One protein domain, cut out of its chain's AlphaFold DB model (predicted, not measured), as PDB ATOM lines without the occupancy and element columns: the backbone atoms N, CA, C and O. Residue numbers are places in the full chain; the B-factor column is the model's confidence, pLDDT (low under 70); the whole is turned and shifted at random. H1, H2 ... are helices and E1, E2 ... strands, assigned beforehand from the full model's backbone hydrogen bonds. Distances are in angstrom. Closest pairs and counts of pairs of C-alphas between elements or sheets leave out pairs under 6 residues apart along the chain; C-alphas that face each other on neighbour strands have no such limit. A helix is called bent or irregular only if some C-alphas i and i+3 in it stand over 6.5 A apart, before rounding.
ATOM      1  N   LEU A   8     178.266 233.717 165.901       97.56
ATOM      2  CA  LEU A   8     179.058 234.105 167.060       97.56
ATOM      3  C   LEU A   8     179.303 232.861 167.914       97.56
ATOM      4  O   LEU A   8     178.353 232.274 168.432       97.56
ATOM      5  N   VAL A   9     180.566 232.492 168.085       97.50
ATOM      6  CA  VAL A   9     180.993 231.409 168.970       97.50
ATOM      7  C   VAL A   9     181.655 232.031 170.192       97.50
ATOM      8  O   VAL A   9     182.614 232.792 170.055       97.50
ATOM      9  N   VAL A  10     181.127 231.722 171.380       97.38
ATOM     10  CA  VAL A  10     181.694 232.150 172.664       97.38
ATOM     11  C   VAL A  10     181.984 230.916 173.507       97.38
ATOM     12  O   VAL A  10     181.060 230.189 173.869       97.38
ATOM     13  N   ALA A  11     183.257 230.676 173.805       95.00
ATOM     14  CA  ALA A  11     183.711 229.528 174.587       95.00
ATOM     15  C   ALA A  11     184.961 229.911 175.383       95.00
ATOM     16  O   ALA A  11     185.817 230.613 174.857       95.00
ATOM     17  N   ASP A  12     185.046 229.499 176.651       91.81
ATOM     18  CA  ASP A  12     186.207 229.732 177.528       91.81
ATOM     19  C   ASP A  12     186.721 231.187 177.541       91.81
ATOM     20  O   ASP A  12     187.917 231.462 177.553       91.81
ATOM     21  N   GLY A  13     185.791 232.150 177.519       90.44
ATOM     22  CA  GLY A  13     186.106 233.584 177.502       90.44
ATOM     23  C   GLY A  13     186.599 234.125 176.154       90.44
ATOM     24  O   GLY A  13     186.953 235.300 176.077       90.44
ATOM     25  N   ARG A  14     186.599 233.301 175.101       94.25
ATOM     26  CA  ARG A  14     186.954 233.671 173.727       94.25
ATOM     27  C   ARG A  14     185.724 233.997 172.899       94.25
ATOM     28  O   ARG A  14     184.678 233.376 173.078       94.25
ATOM     29  N   GLY A  15     185.865 234.944 171.977       97.06
ATOM     30  CA  GLY A  15     184.798 235.380 171.076       97.06
ATOM     31  C   GLY A  15     185.222 235.345 169.613       97.06
ATOM     32  O   GLY A  15     186.103 236.103 169.209       97.06
ATOM     33  N   ILE A  16     184.560 234.519 168.801       97.62
ATOM     34  CA  ILE A  16     184.789 234.428 167.352       97.62
ATOM     35  C   ILE A  16     183.509 234.804 166.619       97.62
ATOM     36  O   ILE A  16     182.470 234.174 166.817       97.62
ATOM     37  N   LEU A  17     183.585 235.802 165.742       97.62
ATOM     38  CA  LEU A  17     182.478 236.196 164.877       97.62
ATOM     39  C   LEU A  17     182.790 235.843 163.421       97.62
ATOM     40  O   LEU A  17     183.560 236.534 162.756       97.62
ATOM     41  N   HIS A  18     182.157 234.794 162.907       96.25
ATOM     42  CA  HIS A  18     182.226 234.431 161.497       96.25
ATOM     43  C   HIS A  18     181.029 235.025 160.754       96.25
ATOM     44  O   HIS A  18     179.898 234.563 160.917       96.25
ATOM     45  N   CYS A  19     181.256 236.047 159.928       93.81
ATOM     46  CA  CYS A  19     180.160 236.745 159.253       93.81
ATOM     47  C   CYS A  19     179.506 235.916 158.142       93.81
ATOM     48  O   CYS A  19     178.393 236.246 157.750       93.81
ATOM     49  N   ASN A  20     180.162 234.855 157.657       91.12
ATOM     50  CA  ASN A  20     179.717 234.118 156.471       91.12
ATOM     51  C   ASN A  20     179.391 235.111 155.326       91.12
ATOM     52  O   ASN A  20     180.103 236.108 155.168       91.12
ATOM     53  N   ASP A  21     178.290 234.901 154.605       87.00
ATOM     54  CA  ASP A  21     177.766 235.821 153.590       87.00
ATOM     55  C   ASP A  21     176.870 236.932 154.176       87.00
ATOM     56  O   ASP A  21     176.357 237.788 153.450       87.00
ATOM     57  N   ALA A  22     176.703 236.976 155.504       87.62
ATOM     58  CA  ALA A  22     175.790 237.909 156.145       87.62
ATOM     59  C   ALA A  22     176.292 239.353 156.098       87.62
ATOM     60  O   ALA A  22     177.369 239.713 156.586       87.62
ATOM     61  N   ARG A  23     175.433 240.231 155.575       81.44
ATOM     62  CA  ARG A  23     175.624 241.683 155.601       81.44
ATOM     63  C   ARG A  23     175.188 242.241 156.951       81.44
ATOM     64  O   ARG A  23     174.116 242.826 157.071       81.44
ATOM     65  N   LEU A  24     176.019 242.038 157.971       86.00
ATOM     66  CA  LEU A  24     175.744 242.580 159.299       86.00
ATOM     67  C   LEU A  24     175.679 244.106 159.269       86.00
ATOM     68  O   LEU A  24     176.542 244.771 158.691       86.00
ATOM     69  N   THR A  25     174.696 244.668 159.966       82.56
ATOM     70  CA  THR A  25     174.695 246.093 160.276       82.56
ATOM     71  C   THR A  25     175.736 246.402 161.346       82.56
ATOM     72  O   THR A  25     176.132 245.566 162.167       82.56
ATOM     73  N   ALA A  26     176.125 247.670 161.386       80.25
ATOM     74  CA  ALA A  26     176.916 248.278 162.444       80.25
ATOM     75  C   ALA A  26     176.440 247.887 163.862       80.25
ATOM     76  O   ALA A  26     177.228 247.520 164.737       80.25
ATOM     77  N   ALA A  27     175.126 247.953 164.087       83.12
ATOM     78  CA  ALA A  27     174.514 247.643 165.372       83.12
ATOM     79  C   ALA A  27     174.573 246.143 165.692       83.12
ATOM     80  O   ALA A  27     174.918 245.774 166.817       83.12
ATOM     81  N   GLN A  28     174.300 245.278 164.709       89.81
ATOM     82  CA  GLN A  28     174.380 243.825 164.873       89.81
ATOM     83  C   GLN A  28     175.805 243.375 165.220       89.81
ATOM     84  O   GLN A  28     175.992 242.614 166.171       89.81
ATOM     85  N   ALA A  29     176.812 243.901 164.519       90.88
ATOM     86  CA  ALA A  29     178.213 243.573 164.772       90.88
ATOM     87  C   ALA A  29     178.675 244.029 166.172       90.88
ATOM     88  O   ALA A  29     179.327 243.270 166.894       90.88
ATOM     89  N   ARG A  30     178.275 245.231 166.621       91.81
ATOM     90  CA  ARG A  30     178.554 245.698 167.997       91.81
ATOM     91  C   ARG A  30     177.838 244.866 169.057       91.81
ATOM     92  O   ARG A  30     178.432 244.569 170.092       91.81
ATOM     93  N   ARG A  31     176.587 244.466 168.805       93.94
ATOM     94  CA  ARG A  31     175.844 243.566 169.698       93.94
ATOM     95  C   ARG A  31     176.557 242.222 169.832       93.94
ATOM     96  O   ARG A  31     176.700 241.746 170.951       93.94
ATOM     97  N   ALA A  32     177.042 241.647 168.732       95.25
ATOM     98  CA  ALA A  32     177.814 240.407 168.767       95.25
ATOM     99  C   ALA A  32     179.080 240.548 169.633       95.25
ATOM    100  O   ALA A  32     179.303 239.731 170.522       95.25
ATOM    101  N   LYS A  33     179.842 241.640 169.470       96.38
ATOM    102  CA  LYS A  33     180.988 241.948 170.345       96.38
ATOM    103  C   LYS A  33     180.590 242.070 171.819       96.38
ATOM    104  O   LYS A  33     181.301 241.574 172.687       96.38
ATOM    105  N   HIS A  34     179.471 242.726 172.121       96.12
ATOM    106  CA  HIS A  34     178.987 242.852 173.497       96.12
ATOM    107  C   HIS A  34     178.636 241.490 174.113       96.12
ATOM    108  O   HIS A  34     179.033 241.214 175.241       96.12
ATOM    109  N   LEU A  35     177.959 240.620 173.355       96.50
ATOM    110  CA  LEU A  35     177.634 239.253 173.781       96.50
ATOM    111  C   LEU A  35     178.884 238.388 174.014       96.50
ATOM    112  O   LEU A  35     178.846 237.483 174.837       96.50
ATOM    113  N   ALA A  36     179.996 238.707 173.351       96.75
ATOM    114  CA  ALA A  36     181.305 238.090 173.561       96.75
ATOM    115  C   ALA A  36     182.120 238.728 174.708       96.75
ATOM    116  O   ALA A  36     183.344 238.638 174.734       96.75
ATOM    117  N   GLY A  37     181.477 239.433 175.645       95.38
ATOM    118  CA  GLY A  37     182.174 240.071 176.770       95.38
ATOM    119  C   GLY A  37     182.941 241.342 176.391       95.38
ATOM    120  O   GLY A  37     183.834 241.770 177.118       95.38
ATOM    121  N   GLY A  38     182.602 241.970 175.261       95.88
ATOM    122  CA  GLY A  38     183.229 243.211 174.803       95.88
ATOM    123  C   GLY A  38     184.520 243.013 174.008       95.88
ATOM    124  O   GLY A  38     185.179 244.003 173.687       95.88
ATOM    125  N   ARG A  39     184.864 241.775 173.641       95.50
ATOM    126  CA  ARG A  39     186.063 241.419 172.874       95.50
ATOM    127  C   ARG A  39     185.712 240.409 171.782       95.50
ATOM    128  O   ARG A  39     184.861 239.554 171.973       95.50
ATOM    129  N   LEU A  40     186.359 240.536 170.629       97.69
ATOM    130  CA  LEU A  40     186.346 239.519 169.581       97.69
ATOM    131  C   LEU A  40     187.801 239.151 169.317       97.69
ATOM    132  O   LEU A  40     188.555 240.006 168.857       97.69
ATOM    133  N   ASP A  41     188.196 237.920 169.623       97.81
ATOM    134  CA  ASP A  41     189.539 237.420 169.320       97.81
ATOM    135  C   ASP A  41     189.724 237.266 167.807       97.81
ATOM    136  O   ASP A  41     190.792 237.557 167.276       97.81
ATOM    137  N   LEU A  42     188.658 236.883 167.098       97.88
ATOM    138  CA  LEU A  42     188.661 236.766 165.646       97.88
ATOM    139  C   LEU A  42     187.339 237.246 165.046       97.88
ATOM    140  O   LEU A  42     186.255 236.919 165.533       97.88
ATOM    141  N   MET A  43     187.427 237.989 163.945       97.56
ATOM    142  CA  MET A  43     186.285 238.325 163.101       97.56
ATOM    143  C   MET A  43     186.583 237.975 161.641       97.56
ATOM    144  O   MET A  43     187.410 238.631 161.008       97.56
ATOM    145  N   ALA A  44     185.891 236.972 161.100       96.38
ATOM    146  CA  ALA A  44     185.989 236.599 159.690       96.38
ATOM    147  C   ALA A  44     184.928 237.345 158.869       96.38
ATOM    148  O   ALA A  44     183.749 237.350 159.243       96.38
ATOM    149  N   LEU A  45     185.330 237.985 157.768       94.00
ATOM    150  CA  LEU A  45     184.461 238.817 156.925       94.00
ATOM    151  C   LEU A  45     184.600 238.467 155.447       94.00
ATOM    152  O   LEU A  45     185.704 238.410 154.921       94.00
ATOM    153  N   GLN A  46     183.476 238.318 154.755       91.88
ATOM    154  CA  GLN A  46     183.493 238.115 153.315       91.88
ATOM    155  C   GLN A  46     183.992 239.383 152.606       91.88
ATOM    156  O   GLN A  46     183.408 240.457 152.791       91.88
ATOM    157  N   THR A  47     184.997 239.257 151.738       91.81
ATOM    158  CA  THR A  47     185.462 240.340 150.848       91.81
ATOM    159  C   THR A  47     185.214 240.069 149.367       91.81
ATOM    160  O   THR A  47     185.258 241.007 148.574       91.81
ATOM    161  N   SER A  48     184.822 238.845 149.007       88.50
ATOM    162  CA  SER A  48     184.324 238.494 147.675       88.50
ATOM    163  C   SER A  48     182.934 237.868 147.763       88.50
ATOM    164  O   SER A  48     182.728 236.931 148.527       88.50
ATOM    165  N   GLY A  49     181.958 238.413 147.032       80.69
ATOM    166  CA  GLY A  49     180.557 237.981 147.108       80.69
ATOM    167  C   GLY A  49     180.080 237.247 145.861       80.69
ATOM    168  O   GLY A  49     180.383 237.677 144.753       80.69
ATOM    169  N   ALA A  50     179.260 236.209 146.025       81.31
ATOM    170  CA  ALA A  50     178.583 235.553 144.907       81.31
ATOM    171  C   ALA A  50     177.569 236.519 144.269       81.31
ATOM    172  O   ALA A  50     176.590 236.926 144.893       81.31
ATOM    173  N   SER A  51     177.842 236.980 143.047       87.31
ATOM    174  CA  SER A  51     176.967 237.929 142.358       87.31
ATOM    175  C   SER A  51     177.280 237.975 140.868       87.31
ATOM    176  O   SER A  51     178.429 238.200 140.491       87.31
ATOM    177  N   TRP A  52     176.235 237.844 140.050       91.62
ATOM    178  CA  TRP A  52     176.292 237.911 138.586       91.62
ATOM    179  C   TRP A  52     176.474 239.329 138.035       91.62
ATOM    180  O   TRP A  52     176.866 239.490 136.890       91.62
ATOM    181  N   HIS A  53     176.226 240.382 138.819       90.81
ATOM    182  CA  HIS A  53     176.480 241.765 138.397       90.81
ATOM    183  C   HIS A  53     177.905 242.198 138.773       90.81
ATOM    184  O   HIS A  53     178.263 242.058 139.940       90.81
ATOM    185  N   PRO A  54     178.715 242.792 137.885       91.31
ATOM    186  CA  PRO A  54     178.415 243.110 136.487       91.31
ATOM    187  C   PRO A  54     178.752 241.973 135.508       91.31
ATOM    188  O   PRO A  54     178.522 242.115 134.325       91.31
ATOM    189  N   ILE A  55     179.279 240.853 135.994       91.88
ATOM    190  CA  ILE A  55     179.902 239.743 135.246       91.88
ATOM    191  C   ILE A  55     179.080 239.243 134.053       91.88
ATOM    192  O   ILE A  55     179.628 239.033 132.978       91.88
ATOM    193  N   CYS A  56     177.779 239.054 134.250       94.62
ATOM    194  CA  CYS A  56     176.863 238.585 133.218       94.62
ATOM    195  C   CYS A  56     176.228 239.727 132.418       94.62
ATOM    196  O   CYS A  56     175.502 239.457 131.469       94.62
ATOM    197  N   TYR A  57     176.434 240.986 132.807       95.31
ATOM    198  CA  TYR A  57     175.835 242.129 132.133       95.31
ATOM    199  C   TYR A  57     176.660 242.578 130.930       95.31
ATOM    200  O   TYR A  57     177.889 242.624 130.960       95.31
ATOM    201  N   GLU A  58     175.962 242.964 129.875       95.06
ATOM    202  CA  GLU A  58     176.555 243.533 128.678       95.06
ATOM    203  C   GLU A  58     176.853 245.016 128.897       95.06
ATOM    204  O   GLU A  58     175.964 245.864 128.831       95.06
ATOM    205  N   TYR A  59     178.125 245.321 129.139       94.69
ATOM    206  CA  TYR A  59     178.628 246.686 129.244       94.69
ATOM    207  C   TYR A  59     179.734 246.943 128.215       94.69
ATOM    208  O   TYR A  59     180.523 246.040 127.916       94.69
ATOM    209  N   PRO A  60     179.871 248.185 127.711       94.56
ATOM    210  CA  PRO A  60     181.109 248.626 127.079       94.56
ATOM    211  C   PRO A  60     182.313 248.358 127.994       94.56
ATOM    212  O   PRO A  60     182.211 248.487 129.213       94.56
ATOM    213  N   ALA A  61     183.473 248.026 127.422       91.81
ATOM    214  CA  ALA A  61     184.642 247.584 128.197       91.81
ATOM    215  C   ALA A  61     185.074 248.576 129.298       91.81
ATOM    216  O   ALA A  61     185.390 248.165 130.415       91.81
ATOM    217  N   GLU A  62     185.046 249.881 129.012       92.81
ATOM    218  CA  GLU A  62     185.387 250.920 129.995       92.81
ATOM    219  C   GLU A  62     184.386 250.974 131.158       92.81
ATOM    220  O   GLU A  62     184.772 251.139 132.318       92.81
ATOM    221  N   GLU A  63     183.098 250.794 130.863       93.69
ATOM    222  CA  GLU A  63     182.038 250.768 131.865       93.69
ATOM    223  C   GLU A  63     182.106 249.492 132.709       93.69
ATOM    224  O   GLU A  63     182.069 249.578 133.937       93.69
ATOM    225  N   MET A  64     182.330 248.330 132.083       93.19
ATOM    226  CA  MET A  64     182.562 247.059 132.779       93.19
ATOM    227  C   MET A  64     183.712 247.173 133.787       93.19
ATOM    228  O   MET A  64     183.563 246.771 134.946       93.19
ATOM    229  N   ALA A  65     184.845 247.751 133.373       92.19
ATOM    230  CA  ALA A  65     186.005 247.946 134.241       92.19
ATOM    231  C   ALA A  65     185.675 248.870 135.423       92.19
ATOM    232  O   ALA A  65     185.986 248.553 136.575       92.19
ATOM    233  N   LYS A  66     184.987 249.988 135.163       92.88
ATOM    234  CA  LYS A  66     184.568 250.932 136.205       92.88
ATOM    235  C   LYS A  66     183.622 250.281 137.218       92.88
ATOM    236  O   LYS A  66     183.895 250.330 138.415       92.88
ATOM    237  N   VAL A  67     182.545 249.645 136.755       92.06
ATOM    238  CA  VAL A  67     181.535 249.015 137.625       92.06
ATOM    239  C   VAL A  67     182.143 247.862 138.432       92.06
ATOM    240  O   VAL A  67     181.834 247.703 139.616       92.06
ATOM    241  N   SER A  68     183.053 247.089 137.832       92.56
ATOM    242  CA  SER A  68     183.790 246.019 138.518       92.56
ATOM    243  C   SER A  68     184.660 246.563 139.651       92.56
ATOM    244  O   SER A  68     184.588 246.064 140.779       92.56
ATOM    245  N   MET A  69     185.415 247.634 139.391       92.31
ATOM    246  CA  MET A  69     186.242 248.285 140.408       92.31
ATOM    247  C   MET A  69     185.410 248.936 141.513       92.31
ATOM    248  O   MET A  69     185.733 248.786 142.696       92.31
ATOM    249  N   ASP A  70     184.307 249.598 141.165       91.06
ATOM    250  CA  ASP A  70     183.383 250.174 142.142       91.06
ATOM    251  C   ASP A  70     182.779 249.084 143.042       91.06
ATOM    252  O   ASP A  70     182.718 249.254 144.267       91.06
ATOM    253  N   LYS A  71     182.402 247.929 142.473       90.38
ATOM    254  CA  LYS A  71     181.918 246.763 143.230       90.38
ATOM    255  C   LYS A  71     182.984 246.240 144.196       90.38
ATOM    256  O   LYS A  71     182.688 246.084 145.387       90.38
ATOM    257  N   ARG A  72     184.210 246.019 143.711       92.00
ATOM    258  CA  ARG A  72     185.362 245.577 144.516       92.00
ATOM    259  C   ARG A  72     185.594 246.508 145.707       92.00
ATOM    260  O   ARG A  72     185.558 246.083 146.864       92.00
ATOM    261  N   VAL A  73     185.770 247.802 145.439       92.69
ATOM    262  CA  VAL A  73     186.065 248.808 146.469       92.69
ATOM    263  C   VAL A  73     184.895 248.967 147.441       92.69
ATOM    264  O   VAL A  73     185.111 249.126 148.644       92.69
ATOM    265  N   SER A  74     183.649 248.903 146.963       89.44
ATOM    266  CA  SER A  74     182.464 248.975 147.824       89.44
ATOM    267  C   SER A  74     182.437 247.839 148.852       89.44
ATOM    268  O   SER A  74     182.206 248.092 150.042       89.44
ATOM    269  N   LYS A  75     182.755 246.606 148.430       90.50
ATOM    270  CA  LYS A  75     182.805 245.437 149.320       90.50
ATOM    271  C   LYS A  75     183.937 245.545 150.348       90.50
ATOM    272  O   LYS A  75     183.681 245.359 151.539       90.50
ATOM    273  N   LEU A  76     185.141 245.945 149.933       93.88
ATOM    274  CA  LEU A  76     186.270 246.158 150.851       93.88
ATOM    275  C   LEU A  76     185.990 247.276 151.865       93.88
ATOM    276  O   LEU A  76     186.221 247.111 153.064       93.88
ATOM    277  N   ARG A  77     185.384 248.387 151.427       92.44
ATOM    278  CA  ARG A  77     184.933 249.461 152.327       92.44
ATOM    279  C   ARG A  77     183.858 248.985 153.304       92.44
ATOM    280  O   ARG A  77     183.814 249.477 154.430       92.44
ATOM    281  N   ALA A  78     182.976 248.065 152.909       88.88
ATOM    282  CA  ALA A  78     181.992 247.486 153.823       88.88
ATOM    283  C   ALA A  78     182.672 246.680 154.944       88.88
ATOM    284  O   ALA A  78     182.375 246.918 156.117       88.88
ATOM    285  N   ALA A  79     183.642 245.825 154.601       92.88
ATOM    286  CA  ALA A  79     184.439 245.088 155.583       92.88
ATOM    287  C   ALA A  79     185.231 246.038 156.501       92.88
ATOM    288  O   ALA A  79     185.147 245.938 157.727       92.88
ATOM    289  N   GLN A  80     185.902 247.038 155.919       94.69
ATOM    290  CA  GLN A  80     186.619 248.090 156.646       94.69
ATOM    291  C   GLN A  80     185.716 248.790 157.676       94.69
ATOM    292  O   GLN A  80     186.114 248.995 158.823       94.69
ATOM    293  N   ARG A  81     184.488 249.164 157.291       90.12
ATOM    294  CA  ARG A  81     183.541 249.842 158.190       90.12
ATOM    295  C   ARG A  81     183.152 248.969 159.376       90.12
ATOM    296  O   ARG A  81     183.126 249.488 160.491       90.12
ATOM    297  N   LEU A  82     182.861 247.689 159.148       92.06
ATOM    298  CA  LEU A  82     182.500 246.763 160.222       92.06
ATOM    299  C   LEU A  82     183.655 246.589 161.207       92.06
ATOM    300  O   LEU A  82     183.470 246.809 162.403       92.06
ATOM    301  N   VAL A  83     184.857 246.321 160.699       96.12
ATOM    302  CA  VAL A  83     186.058 246.132 161.524       96.12
ATOM    303  C   VAL A  83     186.430 247.393 162.291       96.12
ATOM    304  O   VAL A  83     186.775 247.318 163.465       96.12
ATOM    305  N   ARG A  84     186.273 248.581 161.698       94.12
ATOM    306  CA  ARG A  84     186.502 249.845 162.414       94.12
ATOM    307  C   ARG A  84     185.590 250.010 163.633       94.12
ATOM    308  O   ARG A  84     185.985 250.655 164.598       94.12
ATOM    309  N   GLN A  85     184.371 249.475 163.584       90.12
ATOM    310  CA  GLN A  85     183.404 249.597 164.676       90.12
ATOM    311  C   GLN A  85     183.554 248.511 165.739       90.12
ATOM    312  O   GLN A  85     183.231 248.754 166.902       90.12
ATOM    313  N   THR A  86     183.997 247.317 165.351       94.62
ATOM    314  CA  THR A  86     184.150 246.189 166.273       94.62
ATOM    315  C   THR A  86     185.566 246.049 166.807       94.62
ATOM    316  O   THR A  86     185.704 245.553 167.916       94.62
ATOM    317  N   GLN A  87     186.597 246.520 166.103       96.69
ATOM    318  CA  GLN A  87     188.008 246.437 166.506       96.69
ATOM    319  C   GLN A  87     188.357 245.052 167.099       96.69
ATOM    320  O   GLN A  87     188.635 244.966 168.298       96.69
ATOM    321  N   PRO A  88     188.206 243.959 166.325       97.44
ATOM    322  CA  PRO A  88     188.595 242.621 166.763       97.44
ATOM    323  C   PRO A  88     190.120 242.534 166.934       97.44
ATOM    324  O   PRO A  88     190.859 243.287 166.301       97.44
ATOM    325  N   GLU A  89     190.601 241.588 167.736       97.38
ATOM    326  CA  GLU A  89     192.041 241.335 167.903       97.38
ATOM    327  C   GLU A  89     192.677 240.840 166.596       97.38
ATOM    328  O   GLU A  89     193.804 241.211 166.278       97.38
ATOM    329  N   LEU A  90     191.938 240.052 165.808       97.88
ATOM    330  CA  LEU A  90     192.304 239.632 164.461       97.88
ATOM    331  C   LEU A  90     191.098 239.746 163.517       97.88
ATOM    332  O   LEU A  90     190.038 239.172 163.769       97.88
ATOM    333  N   ALA A  91     191.260 240.473 162.412       97.94
ATOM    334  CA  ALA A  91     190.280 240.515 161.332       97.94
ATOM    335  C   ALA A  91     190.776 239.686 160.140       97.94
ATOM    336  O   ALA A  91     191.914 239.859 159.700       97.94
ATOM    337  N   VAL A  92     189.912 238.809 159.623       97.38
ATOM    338  CA  VAL A  92     190.254 237.850 158.566       97.38
ATOM    339  C   VAL A  92     189.314 238.022 157.374       97.38
ATOM    340  O   VAL A  92     188.171 237.555 157.438       97.38
ATOM    341  N   PRO A  93     189.720 238.711 156.291       95.75
ATOM    342  CA  PRO A  93     188.984 238.632 155.043       95.75
ATOM    343  C   PRO A  93     189.023 237.196 154.514       95.75
ATOM    344  O   PRO A  93     190.066 236.545 154.499       95.75
ATOM    345  N   PHE A  94     187.873 236.702 154.082       91.75
ATOM    346  CA  PHE A  94     187.740 235.390 153.462       91.75
ATOM    347  C   PHE A  94     186.713 235.455 152.329       91.75
ATOM    348  O   PHE A  94     186.175 236.522 152.007       91.75
ATOM    349  N   ALA A  95     186.423 234.269 151.797       85.44
ATOM    350  CA  ALA A  95     185.546 233.997 150.676       85.44
ATOM    351  C   ALA A  95     186.095 234.561 149.367       85.44
ATOM    352  O   ALA A  95     186.391 235.746 149.227       85.44
ATOM    353  N   GLY A  96     186.202 233.658 148.400       84.06
ATOM    354  CA  GLY A  96     186.747 233.934 147.091       84.06
ATOM    355  C   GLY A  96     188.269 233.757 146.961       84.06
ATOM    356  O   GLY A  96     188.951 233.412 147.926       84.06
ATOM    357  N   PRO A  97     188.767 233.977 145.735       87.31
ATOM    358  CA  PRO A  97     187.960 234.396 144.594       87.31
ATOM    359  C   PRO A  97     187.212 233.166 144.001       87.31
ATOM    360  O   PRO A  97     187.631 232.031 144.237       87.31
ATOM    361  N   PRO A  98     186.048 233.331 143.340       89.75
ATOM    362  CA  PRO A  98     185.375 232.200 142.691       89.75
ATOM    363  C   PRO A  98     186.250 231.623 141.567       89.75
ATOM    364  O   PRO A  98     187.224 232.241 141.157       89.75
ATOM    365  N   CYS A  99     185.911 230.454 141.032       92.19
ATOM    366  CA  CYS A  99     186.552 229.955 139.815       92.19
ATOM    367  C   CYS A  99     185.508 229.347 138.883       92.19
ATOM    368  O   CYS A  99     184.543 228.728 139.336       92.19
ATOM    369  N   PHE A 100     185.711 229.540 137.585       94.88
ATOM    370  CA  PHE A 100     184.842 229.027 136.534       94.88
ATOM    371  C   PHE A 100     185.626 227.991 135.734       94.88
ATOM    372  O   PHE A 100     186.551 228.336 135.007       94.88
ATOM    373  N   LEU A 101     185.320 226.713 135.941       96.75
ATOM    374  CA  LEU A 101     186.109 225.607 135.382       96.75
ATOM    375  C   LEU A 101     185.501 225.010 134.114       96.75
ATOM    376  O   LEU A 101     186.193 224.358 133.343       96.75
ATOM    377  N   ASP A 102     184.200 225.199 133.926       96.06
ATOM    378  CA  ASP A 102     183.500 224.684 132.761       96.06
ATOM    379  C   ASP A 102     183.722 225.574 131.531       96.06
ATOM    380  O   ASP A 102     183.700 226.799 131.638       96.06
ATOM    381  N   GLY A 103     183.861 224.959 130.356       94.69
ATOM    382  CA  GLY A 103     184.207 225.654 129.114       94.69
ATOM    383  C   GLY A 103     183.145 226.629 128.595       94.69
ATOM    384  O   GLY A 103     183.463 227.481 127.772       94.69
ATOM    385  N   GLU A 104     181.890 226.555 129.050       94.06
ATOM    386  CA  GLU A 104     180.892 227.577 128.698       94.06
ATOM    387  C   GLU A 104     181.047 228.864 129.536       94.06
ATOM    388  O   GLU A 104     180.515 229.900 129.145       94.06
ATOM    389  N   VAL A 105     181.745 228.825 130.681       95.62
ATOM    390  CA  VAL A 105     181.854 229.952 131.637       95.62
ATOM    391  C   VAL A 105     183.293 230.311 132.030       95.62
ATOM    392  O   VAL A 105     183.500 231.305 132.721       95.62
ATOM    393  N   ASP A 106     184.303 229.558 131.591       95.69
ATOM    394  CA  ASP A 106     185.720 229.772 131.928       95.69
ATOM    395  C   ASP A 106     186.241 231.168 131.548       95.69
ATOM    396  O   ASP A 106     187.065 231.754 132.259       95.69
ATOM    397  N   HIS A 107     185.697 231.741 130.476       93.75
ATOM    398  CA  HIS A 107     185.978 233.090 130.016       93.75
ATOM    399  C   HIS A 107     185.678 234.144 131.087       93.75
ATOM    400  O   HIS A 107     186.303 235.199 131.071       93.75
ATOM    401  N   LEU A 108     184.795 233.864 132.055       94.31
ATOM    402  CA  LEU A 108     184.465 234.768 133.159       94.31
ATOM    403  C   LEU A 108     185.581 234.887 134.205       94.31
ATOM    404  O   LEU A 108     185.525 235.796 135.028       94.31
ATOM    405  N   ASN A 109     186.624 234.048 134.175       94.19
ATOM    406  CA  ASN A 109     187.745 234.131 135.124       94.19
ATOM    407  C   ASN A 109     188.560 235.439 135.029       94.19
ATOM    408  O   ASN A 109     189.415 235.681 135.883       94.19
ATOM    409  N   TRP A 110     188.289 236.323 134.059       91.56
ATOM    410  CA  TRP A 110     188.847 237.684 134.041       91.56
ATOM    411  C   TRP A 110     188.517 238.465 135.327       91.56
ATOM    412  O   TRP A 110     189.313 239.289 135.774       91.56
ATOM    413  N   VAL A 111     187.387 238.164 135.983       91.31
ATOM    414  CA  VAL A 111     186.938 238.843 137.216       91.31
ATOM    415  C   VAL A 111     187.867 238.627 138.413       91.31
ATOM    416  O   VAL A 111     187.701 239.288 139.439       91.31
ATOM    417  N   LEU A 112     188.807 237.686 138.292       91.19
ATOM    418  CA  LEU A 112     189.793 237.327 139.307       91.19
ATOM    419  C   LEU A 112     191.091 238.139 139.176       91.19
ATOM    420  O   LEU A 112     191.958 238.002 140.032       91.19
ATOM    421  N   GLY A 113     191.235 238.961 138.126       91.25
ATOM    422  CA  GLY A 113     192.410 239.809 137.907       91.25
ATOM    423  C   GLY A 113     192.742 240.647 139.135       91.25
ATOM    424  O   GLY A 113     191.882 241.378 139.640       91.25
ATOM    425  N   GLN A 114     193.978 240.578 139.634       88.62
ATOM    426  CA  GLN A 114     194.343 241.246 140.890       88.62
ATOM    427  C   GLN A 114     194.211 242.768 140.784       88.62
ATOM    428  O   GLN A 114     193.828 243.432 141.748       88.62
ATOM    429  N   ARG A 115     194.401 243.334 139.589       84.56
ATOM    430  CA  ARG A 115     194.316 244.780 139.351       84.56
ATOM    431  C   ARG A 115     192.909 245.291 139.034       84.56
ATOM    432  O   ARG A 115     192.501 246.303 139.600       84.56
ATOM    433  N   ASP A 116     192.190 244.626 138.143       83.44
ATOM    434  CA  ASP A 116     190.983 245.134 137.472       83.44
ATOM    435  C   ASP A 116     189.751 244.222 137.604       83.44
ATOM    436  O   ASP A 116     188.644 244.614 137.232       83.44
ATOM    437  N   GLY A 117     189.916 243.034 138.185       88.81
ATOM    438  CA  GLY A 117     188.825 242.106 138.449       88.81
ATOM    439  C   GLY A 117     187.802 242.636 139.459       88.81
ATOM    440  O   GLY A 117     188.111 243.415 140.362       88.81
ATOM    441  N   ALA A 118     186.555 242.178 139.351       90.75
ATOM    442  CA  ALA A 118     185.493 242.537 140.295       90.75
ATOM    443  C   ALA A 118     185.653 241.874 141.678       90.75
ATOM    444  O   ALA A 118     185.052 242.325 142.658       90.75
ATOM    445  N   PHE A 119     186.438 240.797 141.766       91.19
ATOM    446  CA  PHE A 119     186.629 240.009 142.979       91.19
ATOM    447  C   PHE A 119     188.070 240.057 143.459       91.19
ATOM    448  O   PHE A 119     189.002 240.090 142.662       91.19
ATOM    449  N   CYS A 120     188.250 240.080 144.774       90.75
ATOM    450  CA  CYS A 120     189.563 239.967 145.393       90.75
ATOM    451  C   CYS A 120     189.779 238.541 145.878       90.75
ATOM    452  O   CYS A 120     188.859 237.919 146.416       90.75
ATOM    453  N   ASP A 121     191.010 238.065 145.744       92.00
ATOM    454  CA  ASP A 121     191.504 236.991 146.590       92.00
ATOM    455  C   ASP A 121     191.768 237.505 148.029       92.00
ATOM    456  O   ASP A 121     191.723 238.723 148.291       92.00
ATOM    457  N   PRO A 122     191.987 236.601 149.000       92.12
ATOM    458  CA  PRO A 122     192.241 236.988 150.385       92.12
ATOM    459  C   PRO A 122     193.519 237.820 150.582       92.12
ATOM    460  O   PRO A 122     193.557 238.644 151.500       92.12
ATOM    461  N   GLU A 123     194.536 237.664 149.731       92.12
ATOM    462  CA  GLU A 123     195.808 238.391 149.834       92.12
ATOM    463  C   GLU A 123     195.612 239.860 149.445       92.12
ATOM    464  O   GLU A 123     195.859 240.747 150.266       92.12
ATOM    465  N   VAL A 124     195.037 240.107 148.262       93.44
ATOM    466  CA  VAL A 124     194.680 241.451 147.768       93.44
ATOM    467  C   VAL A 124     193.716 242.146 148.730       93.44
ATOM    468  O   VAL A 124     193.864 243.332 149.036       93.44
ATOM    469  N   SER A 125     192.732 241.407 149.255       95.06
ATOM    470  CA  SER A 125     191.801 241.937 150.260       95.06
ATOM    471  C   SER A 125     192.538 242.401 151.517       95.06
ATOM    472  O   SER A 125     192.264 243.483 152.039       95.06
ATOM    473  N   THR A 126     193.466 241.580 152.010       96.00
ATOM    474  CA  THR A 126     194.234 241.853 153.229       96.00
ATOM    475  C   THR A 126     195.173 243.036 153.052       96.00
ATOM    476  O   THR A 126     195.244 243.885 153.942       96.00
ATOM    477  N   GLU A 127     195.873 243.119 151.920       95.69
ATOM    478  CA  GLU A 127     196.765 244.235 151.595       95.69
ATOM    479  C   GLU A 127     196.000 245.561 151.591       95.69
ATOM    480  O   GLU A 127     196.311 246.455 152.383       95.69
ATOM    481  N   TRP A 128     194.911 245.638 150.820       96.38
ATOM    482  CA  TRP A 128     194.077 246.836 150.760       96.38
ATOM    483  C   TRP A 128     193.549 247.230 152.150       96.38
ATOM    484  O   TRP A 128     193.578 248.400 152.537       96.38
ATOM    485  N   LEU A 129     193.088 246.264 152.951       97.44
ATOM    486  CA  LEU A 129     192.559 246.533 154.294       97.44
ATOM    487  C   LEU A 129     193.636 247.011 155.279       97.44
ATOM    488  O   LEU A 129     193.346 247.886 156.102       97.44
ATOM    489  N   ARG A 130     194.870 246.499 155.188       97.62
ATOM    490  CA  ARG A 130     196.011 246.967 155.995       97.62
ATOM    491  C   ARG A 130     196.360 248.414 155.680       97.62
ATOM    492  O   ARG A 130     196.547 249.196 156.608       97.62
ATOM    493  N   GLU A 131     196.377 248.797 154.407       97.56
ATOM    494  CA  GLU A 131     196.616 250.191 154.008       97.56
ATOM    495  C   GLU A 131     195.553 251.144 154.576       97.56
ATOM    496  O   GLU A 131     195.861 252.247 155.031       97.56
ATOM    497  N   HIS A 132     194.292 250.704 154.598       97.44
ATOM    498  CA  HIS A 132     193.149 251.542 154.967       97.44
ATOM    499  C   HIS A 132     192.789 251.497 156.465       97.44
ATOM    500  O   HIS A 132     192.028 252.349 156.941       97.44
ATOM    501  N   LEU A 133     193.306 250.520 157.216       97.44
ATOM    502  CA  LEU A 133     193.210 250.399 158.675       97.44
ATOM    503  C   LEU A 133     194.534 249.853 159.258       97.44
ATOM    504  O   LEU A 133     194.557 248.742 159.788       97.44
ATOM    505  N   PRO A 134     195.629 250.638 159.246       97.12
ATOM    506  CA  PRO A 134     196.984 250.147 159.548       97.12
ATOM    507  C   PRO A 134     197.221 249.755 161.010       97.12
ATOM    508  O   PRO A 134     198.196 249.083 161.324       97.12
ATOM    509  N   ARG A 135     196.347 250.188 161.927       96.81
ATOM    510  CA  ARG A 135     196.411 249.808 163.349       96.81
ATOM    511  C   ARG A 135     195.652 248.520 163.661       96.81
ATOM    512  O   ARG A 135     195.775 248.011 164.768       96.81
ATOM    513  N   GLN A 136     194.832 248.043 162.731       98.19
ATOM    514  CA  GLN A 136     194.117 246.788 162.884       98.19
ATOM    515  C   GLN A 136     195.046 245.645 162.484       98.19
ATOM    516  O   GLN A 136     195.731 245.716 161.462       98.19
ATOM    517  N   ARG A 137     195.041 244.570 163.266       97.56
ATOM    518  CA  ARG A 137     195.704 243.334 162.875       97.56
ATOM    519  C   ARG A 137     194.848 242.603 161.845       97.56
ATOM    520  O   ARG A 137     193.681 242.301 162.107       97.56
ATOM    521  N   TRP A 138     195.452 242.317 160.700       97.62
ATOM    522  CA  TRP A 138     194.830 241.602 159.594       97.62
ATOM    523  C   TRP A 138     195.642 240.376 159.234       97.62
ATOM    524  O   TRP A 138     196.875 240.458 159.191       97.62
ATOM    525  N   ASP A 139     194.960 239.295 158.896       96.81
ATOM    526  CA  ASP A 139     195.564 238.124 158.276       96.81
ATOM    527  C   ASP A 139     194.551 237.425 157.365       96.81
ATOM    528  O   ASP A 139     193.360 237.681 157.482       96.81
ATOM    529  N   TYR A 140     194.998 236.550 156.478       95.31
ATOM    530  CA  TYR A 140     194.141 235.676 155.678       95.31
ATOM    531  C   TYR A 140     194.523 234.223 155.928       95.31
ATOM    532  O   TYR A 140     195.637 233.948 156.369       95.31
ATOM    533  N   PHE A 141     193.627 233.290 155.617       94.94
ATOM    534  CA  PHE A 141     193.895 231.859 155.749       94.94
ATOM    535  C   PHE A 141     193.748 231.149 154.409       94.94
ATOM    536  O   PHE A 141     192.800 231.408 153.662       94.94
ATOM    537  N   LYS A 142     194.683 230.241 154.129       93.75
ATOM    538  CA  LYS A 142     194.590 229.246 153.058       93.75
ATOM    539  C   LYS A 142     194.161 227.888 153.639       93.75
ATOM    540  O   LYS A 142     194.209 227.704 154.859       93.75
ATOM    541  N   PRO A 143     193.680 226.939 152.812       93.56
ATOM    542  CA  PRO A 143     193.292 225.617 153.298       93.56
ATOM    543  C   PRO A 143     194.407 224.953 154.119       93.56
ATOM    544  O   PRO A 143     195.529 224.821 153.646       93.56
ATOM    545  N   GLY A 144     194.079 224.540 155.344       96.56
ATOM    546  CA  GLY A 144     195.019 223.908 156.278       96.56
ATOM    547  C   GLY A 144     195.683 224.860 157.281       96.56
ATOM    548  O   GLY A 144     196.184 224.380 158.297       96.56
ATOM    549  N   ASP A 145     195.647 226.179 157.062       97.12
ATOM    550  CA  ASP A 145     196.158 227.150 158.037       97.12
ATOM    551  C   ASP A 145     195.415 227.039 159.380       97.12
ATOM    552  O   ASP A 145     194.215 226.748 159.439       97.12
ATOM    553  N   SER A 146     196.121 227.326 160.473       96.94
ATOM    554  CA  SER A 146     195.549 227.351 161.822       96.94
ATOM    555  C   SER A 146     196.016 228.568 162.616       96.94
ATOM    556  O   SER A 146     197.057 229.156 162.328       96.94
ATOM    557  N   VAL A 147     195.226 228.965 163.615       96.38
ATOM    558  CA  VAL A 147     195.542 230.079 164.514       96.38
ATOM    559  C   VAL A 147     195.376 229.655 165.967       96.38
ATOM    560  O   VAL A 147     194.361 229.067 166.342       96.38
ATOM    561  N   ASP A 148     196.365 229.988 166.785       95.06
ATOM    562  CA  ASP A 148     196.292 229.913 168.238       95.06
ATOM    563  C   ASP A 148     195.691 231.230 168.764       95.06
ATOM    564  O   ASP A 148     196.218 232.312 168.512       95.06
ATOM    565  N   LEU A 149     194.561 231.166 169.473       91.62
ATOM    566  CA  LEU A 149     193.873 232.360 169.988       91.62
ATOM    567  C   LEU A 149     194.469 232.893 171.305       91.62
ATOM    568  O   LEU A 149     194.151 234.018 171.709       91.62
ATOM    569  N   ASP A 150     195.318 232.118 171.979       90.50
ATOM    570  CA  ASP A 150     196.046 232.539 173.175       90.50
ATOM    571  C   ASP A 150     197.244 233.407 172.799       90.50
ATOM    572  O   ASP A 150     197.418 234.497 173.353       90.50
ATOM    573  N   THR A 151     198.041 232.949 171.836       91.88
ATOM    574  CA  THR A 151     199.254 233.648 171.380       91.88
ATOM    575  C   THR A 151     198.985 234.575 170.199       91.88
ATOM    576  O   THR A 151     199.730 235.527 169.955       91.88
ATOM    577  N   GLY A 152     197.908 234.310 169.459       89.00
ATOM    578  CA  GLY A 152     197.638 234.921 168.171       89.00
ATOM    579  C   GLY A 152     198.501 234.357 167.043       89.00
ATOM    580  O   GLY A 152     198.438 234.914 165.951       89.00
ATOM    581  N   GLU A 153     199.331 233.339 167.266       95.38
ATOM    582  CA  GLU A 153     200.221 232.778 166.246       95.38
ATOM    583  C   GLU A 153     199.423 232.104 165.124       95.38
ATOM    584  O   GLU A 153     198.490 231.348 165.382       95.38
ATOM    585  N   VAL A 154     199.792 232.387 163.872       96.44
ATOM    586  CA  VAL A 154     199.207 231.747 162.688       96.44
ATOM    587  C   VAL A 154     200.225 230.767 162.122       96.44
ATOM    588  O   VAL A 154     201.307 231.174 161.696       96.44
ATOM    589  N   VAL A 155     199.867 229.486 162.099       97.75
ATOM    590  CA  VAL A 155     200.675 228.406 161.529       97.75
ATOM    591  C   VAL A 155     200.188 228.137 160.112       97.75
ATOM    592  O   VAL A 155     199.014 227.818 159.904       97.75
ATOM    593  N   ARG A 156     201.098 228.275 159.144       97.12
ATOM    594  CA  ARG A 156     200.811 228.044 157.725       97.12
ATOM    595  C   ARG A 156     200.883 226.569 157.378       97.12
ATOM    596  O   ARG A 156     201.836 225.898 157.778       97.12
ATOM    597  N   ASP A 157     199.917 226.093 156.605       97.88
ATOM    598  CA  ASP A 157     200.008 224.765 156.005       97.88
ATOM    599  C   ASP A 157     201.083 224.763 154.903       97.88
ATOM    600  O   ASP A 157     201.066 225.635 154.033       97.88
ATOM    601  N   PRO A 158     202.040 223.817 154.914       96.62
ATOM    602  CA  PRO A 158     203.158 223.831 153.975       96.62
ATOM    603  C   PRO A 158     202.734 223.621 152.518       96.62
ATOM    604  O   PRO A 158     203.436 224.091 151.632       96.62
ATOM    605  N   VAL A 159     201.611 222.944 152.255       95.38
ATOM    606  CA  VAL A 159     201.138 222.701 150.884       95.38
ATOM    607  C   VAL A 159     200.481 223.959 150.335       95.38
ATOM    608  O   VAL A 159     200.831 224.429 149.255       95.38
ATOM    609  N   SER A 160     199.541 224.542 151.077       94.12
ATOM    610  CA  SER A 160     198.848 225.746 150.619       94.12
ATOM    611  C   SER A 160     199.719 227.006 150.688       94.12
ATOM    612  O   SER A 160     199.459 227.963 149.958       94.12
ATOM    613  N   ALA A 161     200.794 227.004 151.484       93.94
ATOM    614  CA  ALA A 161     201.793 228.073 151.491       93.94
ATOM    615  C   ALA A 161     202.549 228.211 150.159       93.94
ATOM    616  O   ALA A 161     202.982 229.316 149.836       93.94
ATOM    617  N   GLU A 162     202.689 227.132 149.382       93.38
ATOM    618  CA  GLU A 162     203.315 227.161 148.049       93.38
ATOM    619  C   GLU A 162     202.364 227.670 146.954       93.38
ATOM    620  O   GLU A 162     202.803 228.012 145.859       93.38
ATOM    621  N   PHE A 163     201.059 227.742 147.234       92.50
ATOM    622  CA  PHE A 163     200.064 228.210 146.275       92.50
ATOM    623  C   PHE A 163     200.052 229.741 146.163       92.50
ATOM    624  O   PHE A 163     200.073 230.452 147.172       92.50
ATOM    625  N   SER A 164     199.898 230.248 144.940       90.12
ATOM    626  CA  SER A 164     199.868 231.675 144.618       90.12
ATOM    627  C   SER A 164     198.609 232.045 143.830       90.12
ATOM    628  O   SER A 164     198.221 231.360 142.884       90.12
ATOM    629  N   PHE A 165     197.977 233.161 144.205       88.88
ATOM    630  CA  PHE A 165     196.865 233.757 143.450       88.88
ATOM    631  C   PHE A 165     197.332 234.705 142.331       88.88
ATOM    632  O   PHE A 165     196.486 235.298 141.650       88.88
ATOM    633  N   ALA A 166     198.649 234.854 142.145       91.81
ATOM    634  CA  ALA A 166     199.233 235.797 141.200       91.81
ATOM    635  C   ALA A 166     198.687 235.609 139.779       91.81
ATOM    636  O   ALA A 166     198.488 234.486 139.304       91.81
ATOM    637  N   ASP A 167     198.478 236.732 139.087       91.56
ATOM    638  CA  ASP A 167     197.907 236.757 137.737       91.56
ATOM    639  C   ASP A 167     198.688 235.873 136.742       91.56
ATOM    640  O   ASP A 167     198.068 235.238 135.891       91.56
ATOM    641  N   ASP A 168     200.016 235.772 136.882       93.25
ATOM    642  CA  ASP A 168     200.881 234.981 135.991       93.25
ATOM    643  C   ASP A 168     200.778 233.459 136.227       93.25
ATOM    644  O   ASP A 168     200.949 232.668 135.298       93.25
ATOM    645  N   GLU A 169     200.477 233.028 137.455       92.25
ATOM    646  CA  GLU A 169     200.394 231.607 137.838       92.25
ATOM    647  C   GLU A 169     198.971 231.048 137.684       92.25
ATOM    648  O   GLU A 169     198.766 229.868 137.371       92.25
ATOM    649  N   ARG A 170     197.961 231.912 137.847       92.69
ATOM    650  CA  ARG A 170     196.543 231.534 137.870       92.69
ATOM    651  C   ARG A 170     196.053 230.792 136.613       92.69
ATOM    652  O   ARG A 170     195.311 229.826 136.791       92.69
ATOM    653  N   PRO A 171     196.413 231.159 135.364       93.56
ATOM    654  CA  PRO A 171     195.917 230.459 134.177       93.56
ATOM    655  C   PRO A 171     196.306 228.977 134.132       93.56
ATOM    656  O   PRO A 171     195.481 228.134 133.782       93.56
ATOM    657  N   ALA A 172     197.546 228.648 134.514       94.69
ATOM    658  CA  ALA A 172     198.015 227.265 134.553       94.69
ATOM    659  C   ALA A 172     197.267 226.461 135.626       94.69
ATOM    660  O   ALA A 172     196.798 225.356 135.347       94.69
TER     661      ALA A 172
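AT A GLANCE: This is residues 8 to 172 of the 391 residues of the protein "Rieske family iron-sulfur cluster-binding protein" of Actinomadura verrucosospora (UniProt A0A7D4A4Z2). A small four-stranded sheet has two helices over one face, H1 over E1 and E2 and the very long H2 over E3 and E4; H2 makes the longest axis and runs on past the sheet, with little H3 near that far part. H4 packs at the E4 edge, and the last 40 residues, with no named element, pass loosely round the side of the sheet away from H1 and H2. The printed part has 165 residues with four named helices and four named strands, in the order E1 E2 H1 E3 H2 E4 H3 H4; the sheet is mixed, order E1, E2, E3, E4. The class is mixed, helices and strands, with under half of the residues, 73, in named elements. The whole is compact, with a radius of gyration of the C-alphas of 16.9 A and spans of 51 by 37 by 27 A.

HOW THE PARTS SIT: Begin at the sheet, with edge strand E1, residues 8 to 11, and inner strand E2, residues 14 to 18, an antiparallel hairpin; look at N 9 and O 16, 2.8 A apart and within hydrogen-bond range. Next comes inner strand E3, residues 42 to 46, parallel to E2, with N 44 and O 17 at 2.9 A. Edge strand E4, residues 90 to 94, is parallel to E3, with N 45 and O 92 at 2.9 A. H1, residues 26 to 35, is on the sheet at a height of 10.0 A and runs along the strands, at 19 degrees to E2 on the local plane; its closest C-alpha pair with E2 is Leu 17 and Ala 32, 7.4 A. H2, residues 61 to 86, is on the same face, also at a height of 10.0 A, at 19 degrees to E3 on the local plane; the C-alphas of Leu 45 and Ala 79 come closest, at 6.4 A. These make two layers, helices on one face of a sheet, and two strand-helix-strand units, parallel neighbour strands with a helix between: E2, H1, E3 and E3, H2, E4, each with a right-handed crossover. H1 touches H2 at residues 82 to 86 of H2 alone, the C-alphas of Arg 30 and Thr 86 being closest at 5.9 A; they run the same way at a shallow tilt of 34.6 degrees, only just short of steep. H4, residues 122 to 132, only grazes the sheet with residues 122 to 129. It touches residues 76 to 80 of H2 alone, the C-alphas of Gln 80 and Leu 129 being closest at 6.6 A, at a steep tilt of 68 degrees, only just short of about perpendicular. H3, residues 106 to 112, is not on the sheet; it is close to H2 but not clearly touching, the closest C-alphas being those of Ser 68 and Val 111, 7.9 A. Every O i to N i+4 pair is within hydrogen-bond range in H1, H2 and H4; in H3 0 of 3 are, beside 3 of 4 O i to N i+3 pairs.

IN THESE COORDINATES: Find C-alpha 8 at (179.058, 234.105, 167.060), where E1 begins; it runs 10.0 A. E2 is 13.1 A long, E3 13.4 A and E4 12.6 A. H1 spans 14.5 A. Find C-alpha 61 at (184.642, 247.584, 128.197); from there H2 runs 38.1 A to C-alpha 86 at (184.150, 246.189, 166.273). H3 spans 11.3 A and is irregular, but only just: C-alphas 107 and 110 are 6.7 A apart. H4 spans 15.3 A and ends at C-alpha 132, (193.149, 251.542, 154.967).

THE WHOLE: Look for the two C-alphas farthest apart at Asp 12 and Pro 60, 54.1 A. The printed part has no cut. The links E3 to H2, 14 residues, and E4 to H3, 11 residues, are long. Residues 102 to 107, of which 106 to 107 belong to H3, stand free. In residues 133 to 172, a short antiparallel pairing joins residues 146 to 147 with 154 to 155. The mean pLDDT of the printed part is 93.2, and no printed residue is under 70.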